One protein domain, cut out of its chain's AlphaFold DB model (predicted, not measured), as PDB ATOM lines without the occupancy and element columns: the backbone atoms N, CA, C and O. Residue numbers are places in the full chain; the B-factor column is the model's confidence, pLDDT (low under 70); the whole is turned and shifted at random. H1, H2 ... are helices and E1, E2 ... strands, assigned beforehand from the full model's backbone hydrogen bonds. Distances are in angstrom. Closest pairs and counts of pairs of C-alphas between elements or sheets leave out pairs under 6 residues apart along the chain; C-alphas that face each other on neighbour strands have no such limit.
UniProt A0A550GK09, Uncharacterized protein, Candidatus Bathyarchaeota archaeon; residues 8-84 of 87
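This is residues 8 to 84 of the 87 residues of an uncharacterized protein of Candidatus Bathyarchaeota archaeon (UniProt A0A550GK09). A small antiparallel sheet, E1, E3, E2, has H1 over one face; the longer helix H2 stands off from it. The mixed domain, 77 printed residues, under half in named elements, runs E1, H1, E2, H2, E3 and is compact, radius of gyration of the C-alphas 12.9 A, spans 34 by 30 by 22 A.

Find E1, residues 8 to 10, from C-alpha 8 at (1.309, -19.049, -22.055), E3 at 80 to 83 and E2 at 34 to 36. H1 is residues 19 to 27. H2, residues 51 to 68, runs 25.7 A to C-alpha 68 at (20.044, -13.260, -7.149).

Between E1 and E3, N 8 and O 82 are 2.9 A apart. H1 is on the sheet; the C-alphas of Val 26 and Cys 81 in E3 are closest, 6.0 A. E1, H1, E2 form a split strand-helix-strand unit, E3 between its strands. H2 is apart from H1. H2 has every O i to N i+4 pair within hydrogen-bond range, H1 3 of 5.

The printed part has no cut, both links of H2 are long, and no printed residue is under 70.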
ATOM      1  N   VAL A   8       1.490 -17.813 -22.822       97.00
ATOM      2  CA  VAL A   8       1.309 -19.049 -22.055       97.00
ATOM      3  C   VAL A   8       1.130 -18.683 -20.591       97.00
ATOM      4  O   VAL A   8       1.966 -17.990 -20.019       97.00
ATOM      5  N   VAL A   9       0.046 -19.150 -19.975       97.75
ATOM      6  CA  VAL A   9      -0.235 -18.913 -18.555       97.75
ATOM      7  C   VAL A   9      -0.039 -20.205 -17.772       97.75
ATOM      8  O   VAL A   9      -0.568 -21.248 -18.149       97.75
ATOM      9  N   SER A  10       0.710 -20.115 -16.678       97.38
ATOM     10  CA  SER A  10       0.864 -21.158 -15.663       97.38
ATOM     11  C   SER A  10       0.005 -20.809 -14.454       97.38
ATOM     12  O   SER A  10       0.016 -19.660 -14.013       97.38
ATOM     13  N   MET A  11      -0.734 -21.785 -13.929       97.38
ATOM     14  CA  MET A  11      -1.586 -21.658 -12.747       97.38
ATOM     15  C   MET A  11      -1.834 -23.044 -12.140       97.38
ATOM     16  O   MET A  11      -1.973 -24.021 -12.879       97.38
ATOM     17  N   ASP A  12      -1.938 -23.117 -10.814       95.44
ATOM     18  CA  ASP A  12      -2.299 -24.351 -10.114       95.44
ATOM     19  C   ASP A  12      -3.776 -24.722 -10.336       95.44
ATOM     20  O   ASP A  12      -4.656 -23.863 -10.419       95.44
ATOM     21  N   GLY A  13      -4.063 -26.025 -10.421       95.94
ATOM     22  CA  GLY A  13      -5.413 -26.553 -10.661       95.94
ATOM     23  C   GLY A  13      -6.316 -26.616  -9.423       95.94
ATOM     24  O   GLY A  13      -7.448 -27.083  -9.525       95.94
ATOM     25  N   ASP A  14      -5.829 -26.182  -8.260       94.94
ATOM     26  CA  ASP A  14      -6.526 -26.248  -6.967       94.94
ATOM     27  C   ASP A  14      -7.349 -24.988  -6.637       94.94
ATOM     28  O   ASP A  14      -7.937 -24.903  -5.561       94.94
ATOM     29  N   LEU A  15      -7.407 -24.024  -7.567       92.25
ATOM     30  CA  LEU A  15      -8.086 -22.730  -7.417       92.25
ATOM     31  C   LEU A  15      -7.528 -21.854  -6.283       92.25
ATOM     32  O   LEU A  15      -8.198 -20.929  -5.825       92.25
ATOM     33  N   SER A  16      -6.284 -22.090  -5.862       91.44
ATOM     34  CA  SER A  16      -5.544 -21.162  -4.996       91.44
ATOM     35  C   SER A  16      -5.326 -19.788  -5.646       91.44
ATOM     36  O   SER A  16      -5.154 -18.789  -4.948       91.44
ATOM     37  N   HIS A  17      -5.381 -19.734  -6.978       94.62
ATOM     38  CA  HIS A  17      -5.395 -18.520  -7.783       94.62
ATOM     39  C   HIS A  17      -6.785 -18.335  -8.395       94.62
ATOM     40  O   HIS A  17      -7.357 -19.289  -8.922       94.62
ATOM     41  N   ASP A  18      -7.320 -17.113  -8.362       94.69
ATOM     42  CA  ASP A  18      -8.601 -16.810  -8.999       94.69
ATOM     43  C   ASP A  18      -8.427 -16.740 -10.530       94.69
ATOM     44  O   ASP A  18      -7.746 -15.835 -11.026       94.69
ATOM     45  N   PRO A  19      -9.053 -17.636 -11.322       96.12
ATOM     46  CA  PRO A  19      -8.929 -17.613 -12.780       96.12
ATOM     47  C   PRO A  19      -9.423 -16.305 -13.415       96.12
ATOM     48  O   PRO A  19      -9.051 -15.984 -14.545       96.12
ATOM     49  N   ARG A  20     -10.245 -15.522 -12.703       96.69
ATOM     50  CA  ARG A  20     -10.706 -14.198 -13.152       96.69
ATOM     51  C   ARG A  20      -9.578 -13.173 -13.242       96.69
ATOM     52  O   ARG A  20      -9.740 -12.184 -13.953       96.69
ATOM     53  N   GLU A  21      -8.436 -13.428 -12.607       96.38
ATOM     54  CA  GLU A  21      -7.243 -12.580 -12.685       96.38
ATOM     55  C   GLU A  21      -6.407 -12.839 -13.951       96.38
ATOM     56  O   GLU A  21      -5.597 -11.995 -14.342       96.38
ATOM     57  N   ILE A  22      -6.627 -13.960 -14.658       97.50
ATOM     58  CA  ILE A  22      -5.875 -14.321 -15.875       97.50
ATOM     59  C   ILE A  22      -5.881 -13.191 -16.922       97.50
ATOM     60  O   ILE A  22      -4.806 -12.845 -17.414       97.50
ATOM     61  N   PRO A  23      -7.019 -12.551 -17.266       97.75
ATOM     62  CA  PRO A  23      -7.018 -11.445 -18.219       97.75
ATOM     63  C   PRO A  23      -6.160 -10.257 -17.770       97.75
ATOM     64  O   PRO A  23      -5.562  -9.592 -18.611       97.75
ATOM     65  N   GLY A  24      -6.097  -9.970 -16.465       96.75
ATOM     66  CA  GLY A  24      -5.231  -8.924 -15.919       96.75
ATOM     67  C   GLY A  24      -3.754  -9.285 -16.049       96.75
ATOM     68  O   GLY A  24      -2.959  -8.461 -16.499       96.75
ATOM     69  N   LEU A  25      -3.416 -10.537 -15.740       97.38
ATOM     70  CA  LEU A  25      -2.061 -11.066 -15.853       97.38
ATOM     71  C   LEU A  25      -1.556 -11.102 -17.305       97.38
ATOM     72  O   LEU A  25      -0.401 -10.785 -17.561       97.38
ATOM     73  N   VAL A  26      -2.419 -11.445 -18.265       97.81
ATOM     74  CA  VAL A  26      -2.074 -11.412 -19.696       97.81
ATOM     75  C   VAL A  26      -1.907  -9.974 -20.187       97.81
ATOM     76  O   VAL A  26      -0.972  -9.689 -20.927       97.81
ATOM     77  N   ARG A  27      -2.774  -9.042 -19.760       97.44
ATOM     78  CA  ARG A  27      -2.664  -7.620 -20.136       97.44
ATOM     79  C   ARG A  27      -1.384  -6.957 -19.638       97.44
ATOM     80  O   ARG A  27      -0.956  -5.988 -20.249       97.44
ATOM     81  N   SER A  28      -0.806  -7.439 -18.540       96.06
ATOM     82  CA  SER A  28       0.459  -6.923 -18.018       96.06
ATOM     83  C   SER A  28       1.688  -7.575 -18.654       96.06
ATOM     84  O   SER A  28       2.797  -7.261 -18.232       96.06
ATOM     85  N   CYS A  29       1.517  -8.503 -19.605       97.44
ATOM     86  CA  CYS A  29       2.601  -9.241 -20.248       97.44
ATOM     87  C   CYS A  29       2.919  -8.668 -21.637       97.44
ATOM     88  O   CYS A  29       2.166  -8.836 -22.603       97.44
ATOM     89  N   ASP A  30       4.070  -8.011 -21.736       96.50
ATOM     90  CA  ASP A  30       4.595  -7.465 -22.985       96.50
ATOM     91  C   ASP A  30       5.372  -8.524 -23.786       96.50
ATOM     92  O   ASP A  30       5.777  -9.564 -23.258       96.50
ATOM     93  N   HIS A  31       5.609  -8.250 -25.070       95.56
ATOM     94  CA  HIS A  31       6.435  -9.095 -25.940       95.56
ATOM     95  C   HIS A  31       7.836  -9.330 -25.364       95.56
ATOM     96  O   HIS A  31       8.484  -8.386 -24.918       95.56
ATOM     97  N   GLY A  32       8.308 -10.577 -25.391       96.44
ATOM     98  CA  GLY A  32       9.605 -10.961 -24.834       96.44
ATOM     99  C   GLY A  32       9.706 -10.832 -23.310       96.44
ATOM    100  O   GLY A  32      10.815 -10.814 -22.781       96.44
ATOM    101  N   THR A  33       8.583 -10.716 -22.591       96.69
ATOM    102  CA  THR A  33       8.565 -10.575 -21.125       96.69
ATOM    103  C   THR A  33       7.739 -11.662 -20.432       96.69
ATOM    104  O   THR A  33       7.094 -12.504 -21.065       96.69
ATOM    105  N   MET A  34       7.787 -11.652 -19.100       96.62
ATOM    106  CA  MET A  34       6.976 -12.489 -18.226       96.62
ATOM    107  C   MET A  34       6.359 -11.619 -17.130       96.62
ATOM    108  O   MET A  34       7.039 -10.768 -16.553       96.62
ATOM    109  N   SER A  35       5.109 -11.909 -16.790       97.56
ATOM    110  CA  SER A  35       4.370 -11.268 -15.701       97.56
ATOM    111  C   SER A  35       4.041 -12.277 -14.608       97.56
ATOM    112  O   SER A  35       3.832 -13.461 -14.874       97.56
ATOM    113  N   ILE A  36       3.999 -11.807 -13.362       98.00
ATOM    114  CA  ILE A  36       3.777 -12.639 -12.176       98.00
ATOM    115  C   ILE A  36       2.550 -12.115 -11.430       98.00
ATOM    116  O   ILE A  36       2.511 -10.944 -11.052       98.00
ATOM    117  N   GLY A  37       1.580 -12.989 -11.164       97.38
ATOM    118  CA  GLY A  37       0.532 -12.724 -10.186       97.38
ATOM    119  C   GLY A  37       1.149 -12.759  -8.793       97.38
ATOM    120  O   GLY A  37       1.625 -13.806  -8.352       97.38
ATOM    121  N   SER A  38       1.219 -11.605  -8.129       97.31
ATOM    122  CA  SER A  38       2.040 -11.425  -6.930       97.31
ATOM    123  C   SER A  38       1.208 -11.170  -5.681       97.31
ATOM    124  O   SER A  38       0.340 -10.304  -5.653       97.31
ATOM    125  N   ARG A  39       1.566 -11.874  -4.605       96.44
ATOM    126  CA  ARG A  39       1.001 -11.715  -3.258       96.44
ATOM    127  C   ARG A  39       1.623 -10.558  -2.473       96.44
ATOM    128  O   ARG A  39       1.125 -10.197  -1.414       96.44
ATOM    129  N   TYR A  40       2.744 -10.019  -2.957       96.44
ATOM    130  CA  TYR A  40       3.616  -9.090  -2.225       96.44
ATOM    131  C   TYR A  40       3.740  -7.715  -2.901       96.44
ATOM    132  O   TYR A  40       4.708  -6.987  -2.668       96.44
ATOM    133  N   VAL A  41       2.785  -7.359  -3.760       95.06
ATOM    134  CA  VAL A  41       2.635  -6.018  -4.349       95.06
ATOM    135  C   VAL A  41       1.399  -5.329  -3.777       95.06
ATOM    136  O   VAL A  41       0.594  -5.954  -3.092       95.06
ATOM    137  N   GLU A  42       1.249  -4.034  -4.041       94.56
ATOM    138  CA  GLU A  42       0.034  -3.307  -3.672       94.56
ATOM    139  C   GLU A  42      -1.199  -3.956  -4.322       94.56
ATOM    140  O   GLU A  42      -1.180  -4.282  -5.508       94.56
ATOM    141  N   GLY A  43      -2.241  -4.202  -3.522       93.06
ATOM    142  CA  GLY A  43      -3.432  -4.955  -3.932       93.06
ATOM    143  C   GLY A  43      -3.269  -6.482  -3.938       93.06
ATOM    144  O   GLY A  43      -4.269  -7.185  -4.028       93.06
ATOM    145  N   GLY A  44      -2.047  -7.007  -3.802       94.19
ATOM    146  CA  GLY A  44      -1.790  -8.439  -3.665       94.19
ATOM    147  C   GLY A  44      -2.134  -8.945  -2.266       94.19
ATOM    148  O   GLY A  44      -1.803  -8.309  -1.263       94.19
ATOM    149  N   GLU A  45      -2.778 -10.107  -2.183       93.69
ATOM    150  CA  GLU A  45      -3.212 -10.671  -0.908       93.69
ATOM    151  C   GLU A  45      -3.115 -12.197  -0.846       93.69
ATOM    152  O   GLU A  45      -2.993 -12.891  -1.854       93.69
ATOM    153  N   VAL A  46      -3.158 -12.718   0.384       94.25
ATOM    154  CA  VAL A  46      -3.193 -14.154   0.668       94.25
ATOM    155  C   VAL A  46      -4.199 -14.431   1.770       94.25
ATOM    156  O   VAL A  46      -4.012 -14.009   2.919       94.25
ATOM    157  N   GLN A  47      -5.240 -15.186   1.439       92.75
ATOM    158  CA  GLN A  47      -6.306 -15.548   2.366       92.75
ATOM    159  C   GLN A  47      -6.038 -16.916   3.014       92.75
ATOM    160  O   GLN A  47      -5.442 -17.808   2.414       92.75
ATOM    161  N   GLY A  48      -6.430 -17.078   4.281       93.00
ATOM    162  CA  GLY A  48      -6.365 -18.365   4.993       93.00
ATOM    163  C   GLY A  48      -4.979 -18.832   5.462       93.00
ATOM    164  O   GLY A  48      -4.884 -19.840   6.157       93.00
ATOM    165  N   TRP A  49      -3.894 -18.122   5.141       95.12
ATOM    166  CA  TRP A  49      -2.556 -18.494   5.615       95.12
ATOM    167  C   TRP A  49      -2.327 -18.150   7.087       95.12
ATOM    168  O   TRP A  49      -2.616 -17.039   7.534       95.12
ATOM    169  N   THR A  50      -1.692 -19.075   7.812       97.19
ATOM    170  CA  THR A  50      -1.149 -18.805   9.148       97.19
ATOM    171  C   THR A  50      -0.005 -17.792   9.073       97.19
ATOM    172  O   THR A  50       0.647 -17.626   8.037       97.19
ATOM    173  N   LEU A  51       0.291 -17.136  10.200       96.31
ATOM    174  CA  LEU A  51       1.441 -16.233  10.293       96.31
ATOM    175  C   LEU A  51       2.750 -16.947   9.926       96.31
ATOM    176  O   LEU A  51       3.584 -16.374   9.231       96.31
ATOM    177  N   TRP A  52       2.898 -18.214  10.324       97.69
ATOM    178  CA  TRP A  52       4.069 -19.024   9.995       97.69
ATOM    179  C   TRP A  52       4.269 -19.178   8.482       97.69
ATOM    180  O   TRP A  52       5.361 -18.905   7.986       97.69
ATOM    181  N   HIS A  53       3.219 -19.517   7.720       96.25
ATOM    182  CA  HIS A  53       3.315 -19.608   6.256       96.25
ATOM    183  C   HIS A  53       3.710 -18.274   5.615       96.25
ATOM    184  O   HIS A  53       4.542 -18.244   4.707       96.25
ATOM    185  N   ARG A  54       3.166 -17.157   6.119       96.00
ATOM    186  CA  ARG A  54       3.515 -15.816   5.629       96.00
ATOM    187  C   ARG A  54       4.987 -15.483   5.879       96.00
ATOM    188  O   ARG A  54       5.640 -14.967   4.975       96.00
ATOM    189  N   VAL A  55       5.510 -15.808   7.063       97.50
ATOM    190  CA  VAL A  55       6.919 -15.580   7.424       97.50
ATOM    191  C   VAL A  55       7.851 -16.432   6.568       97.50
ATOM    192  O   VAL A  55       8.789 -15.894   5.988       97.50
ATOM    193  N   VAL A  56       7.579 -17.733   6.437       97.88
ATOM    194  CA  VAL A  56       8.419 -18.638   5.637       97.88
ATOM    195  C   VAL A  56       8.436 -18.213   4.167       97.88
ATOM    196  O   VAL A  56       9.505 -18.086   3.575       97.88
ATOM    197  N   SER A  57       7.271 -17.927   3.582       96.81
ATOM    198  CA  SER A  57       7.181 -17.515   2.177       96.81
ATOM    199  C   SER A  57       7.802 -16.136   1.927       96.81
ATOM    200  O   SER A  57       8.539 -15.956   0.955       96.81
ATOM    201  N   GLY A  58       7.587 -15.174   2.831       97.12
ATOM    202  CA  GLY A  58       8.231 -13.862   2.762       97.12
ATOM    203  C   GLY A  58       9.753 -13.955   2.900       97.12
ATOM    204  O   GLY A  58      10.476 -13.318   2.138       97.12
ATOM    205  N   GLY A  59      10.244 -14.802   3.810       97.69
ATOM    206  CA  GLY A  59      11.670 -15.069   4.000       97.69
ATOM    207  C   GLY A  59      12.322 -15.711   2.775       97.69
ATOM    208  O   GLY A  59      13.384 -15.264   2.350       97.69
ATOM    209  N   ALA A  60      11.660 -16.689   2.148       97.38
ATOM    210  CA  ALA A  60      12.136 -17.302   0.907       97.38
ATOM    211  C   ALA A  60      12.234 -16.281  -0.239       97.38
ATOM    212  O   ALA A  60      13.235 -16.243  -0.954       97.38
ATOM    213  N   ASN A  61      11.232 -15.407  -0.380       97.81
ATOM    214  CA  ASN A  61      11.258 -14.329  -1.367       97.81
ATOM    215  C   ASN A  61      12.353 -13.297  -1.075       97.81
ATOM    216  O   ASN A  61      13.059 -12.883  -1.990       97.81
ATOM    217  N   LEU A  62      12.538 -12.899   0.186       97.44
ATOM    218  CA  LEU A  62      13.614 -11.990   0.578       97.44
ATOM    219  C   LEU A  62      14.991 -12.580   0.254       97.44
ATOM    220  O   LEU A  62      15.829 -11.883  -0.312       97.44
ATOM    221  N   LEU A  63      15.196 -13.860   0.570       97.62
ATOM    222  CA  LEU A  63      16.440 -14.568   0.291       97.62
ATOM    223  C   LEU A  63      16.718 -14.636  -1.215       97.62
ATOM    224  O   LEU A  63      17.800 -14.247  -1.644       97.62
ATOM    225  N   ALA A  64      15.736 -15.058  -2.018       97.00
ATOM    226  CA  ALA A  64      15.870 -15.129  -3.473       97.00
ATOM    227  C   ALA A  64      16.201 -13.758  -4.082       97.00
ATOM    228  O   ALA A  64      17.081 -13.643  -4.927       97.00
ATOM    229  N   ARG A  65      15.534 -12.697  -3.616       96.50
ATOM    230  CA  ARG A  65      15.794 -11.325  -4.073       96.50
ATOM    231  C   ARG A  65      17.187 -10.836  -3.704       96.50
ATOM    232  O   ARG A  65      17.814 -10.157  -4.508       96.50
ATOM    233  N   TYR A  66      17.654 -11.155  -2.499       97.38
ATOM    234  CA  TYR A  66      18.961 -10.720  -2.020       97.38
ATOM    235  C   TYR A  66      20.109 -11.450  -2.726       97.38
ATOM    236  O   TYR A  66      21.058 -10.803  -3.154       97.38
ATOM    237  N   LEU A  67      20.015 -12.776  -2.866       97.88
ATOM    238  CA  LEU A  67      21.081 -13.584  -3.462       97.88
ATOM    239  C   LEU A  67      21.204 -13.370  -4.973       97.88
ATOM    240  O   LEU A  67      22.311 -13.216  -5.474       97.88
ATOM    241  N   GLU A  68      20.075 -13.317  -5.680       96.56
ATOM    242  CA  GLU A  68      20.044 -13.260  -7.149       96.56
ATOM    243  C   GLU A  68      19.842 -11.833  -7.691       96.56
ATOM    244  O   GLU A  68      19.721 -11.625  -8.897       96.56
ATOM    245  N   GLY A  69      19.749 -10.827  -6.813       95.94
ATOM    246  CA  GLY A  69      19.514  -9.435  -7.213       95.94
ATOM    247  C   GLY A  69      18.180  -9.212  -7.937       95.94
ATOM    248  O   GLY A  69      18.056  -8.284  -8.737       95.94
ATOM    249  N   LEU A  70      17.180 -10.066  -7.694       94.50
ATOM    250  CA  LEU A  70      15.924 -10.041  -8.442       94.50
ATOM    251  C   LEU A  70      15.068  -8.813  -8.077       94.50
ATOM    252  O   LEU A  70      14.782  -8.579  -6.895       94.50
ATOM    253  N   PRO A  71      14.561  -8.064  -9.076       92.75
ATOM    254  CA  PRO A  71      13.722  -6.891  -8.831       92.75
ATOM    255  C   PRO A  71      12.279  -7.258  -8.443       92.75
ATOM    256  O   PRO A  71      11.546  -6.423  -7.912       92.75
ATOM    257  N   VAL A  72      11.855  -8.502  -8.689       94.94
ATOM    258  CA  VAL A  72      10.493  -8.983  -8.420       94.94
ATOM    259  C   VAL A  72      10.262  -9.245  -6.931       94.94
ATOM    260  O   VAL A  72      11.181  -9.607  -6.203       94.94
ATOM    261  N   ARG A  73       9.023  -9.055  -6.452       95.69
ATOM    262  CA  ARG A  73       8.666  -9.238  -5.029       95.69
ATOM    263  C   ARG A  73       8.186 -10.646  -4.675       95.69
ATOM    264  O   ARG A  73       8.244 -11.016  -3.509       95.69
ATOM    265  N   ASP A  74       7.719 -11.408  -5.661       97.19
ATOM    266  CA  ASP A  74       7.160 -12.751  -5.471       97.19
ATOM    267  C   ASP A  74       7.791 -13.752  -6.446       97.19
ATOM    268  O   ASP A  74       7.209 -14.152  -7.450       97.19
ATOM    269  N   CYS A  75       9.032 -14.131  -6.154       96.31
ATOM    270  CA  CYS A  75       9.814 -15.126  -6.879       96.31
ATOM    271  C   CYS A  75       9.212 -16.538  -6.807       96.31
ATOM    272  O   CYS A  75       9.565 -17.384  -7.625       96.31
ATOM    273  N   THR A  76       8.340 -16.808  -5.830       95.38
ATOM    274  CA  THR A  76       7.807 -18.154  -5.556       95.38
ATOM    275  C   THR A  76       6.380 -18.373  -6.055       95.38
ATOM    276  O   THR A  76       5.853 -19.470  -5.895       95.38
ATOM    277  N   SER A  77       5.743 -17.369  -6.664       95.69
ATOM    278  CA  SER A  77       4.425 -17.537  -7.285       95.69
ATOM    279  C   SER A  77       4.510 -18.427  -8.530       95.69
ATOM    280  O   SER A  77       5.369 -18.210  -9.393       95.69
ATOM    281  N   GLY A  78       3.616 -19.418  -8.618       95.19
ATOM    282  CA  GLY A  78       3.412 -20.269  -9.797       95.19
ATOM    283  C   GLY A  78       2.430 -19.679 -10.815       95.19
ATOM    284  O   GLY A  78       2.347 -20.174 -11.941       95.19
ATOM    285  N   PHE A  79       1.728 -18.601 -10.445       97.75
ATOM    286  CA  PHE A  79       0.779 -17.908 -11.307       97.75
ATOM    287  C   PHE A  79       1.492 -16.874 -12.174       97.75
ATOM    288  O   PHE A  79       1.841 -15.778 -11.722       97.75
ATOM    289  N   ARG A  80       1.781 -17.259 -13.418       97.94
ATOM    290  CA  ARG A  80       2.662 -16.512 -14.326       97.94
ATOM    291  C   ARG A  80       2.112 -16.488 -15.739       97.94
ATOM    292  O   ARG A  80       1.504 -17.455 -16.178       97.94
ATOM    293  N   CYS A  81       2.381 -15.407 -16.457       98.19
ATOM    294  CA  CYS A  81       2.160 -15.308 -17.893       98.19
ATOM    295  C   CYS A  81       3.501 -15.095 -18.584       98.19
ATOM    296  O   CYS A  81       4.278 -14.241 -18.170       98.19
ATOM    297  N   TYR A  82       3.751 -15.861 -19.636       97.94
ATOM    298  CA  TYR A  82       4.940 -15.785 -20.466       97.94
ATOM    299  C   TYR A  82       4.536 -15.364 -21.869       97.94
ATOM    300  O   TYR A  82       3.584 -15.916 -22.426       97.94
ATOM    301  N   SER A  83       5.272 -14.431 -22.461       97.31
ATOM    302  CA  SER A  83       5.189 -14.208 -23.898       97.31
ATOM    303  C   SER A  83       5.821 -15.390 -24.637       97.31
ATOM    304  O   SER A  83       6.875 -15.877 -24.245       97.31
ATOM    305  N   SER A  84       5.188 -15.896 -25.692       95.00
ATOM    306  CA  SER A  84       5.656 -17.105 -26.390       95.00
ATOM    307  C   SER A  84       6.946 -16.914 -27.191       95.00
ATOM    308  O   SER A  84       7.520 -17.889 -27.642       95.00
TER     309      SER A  84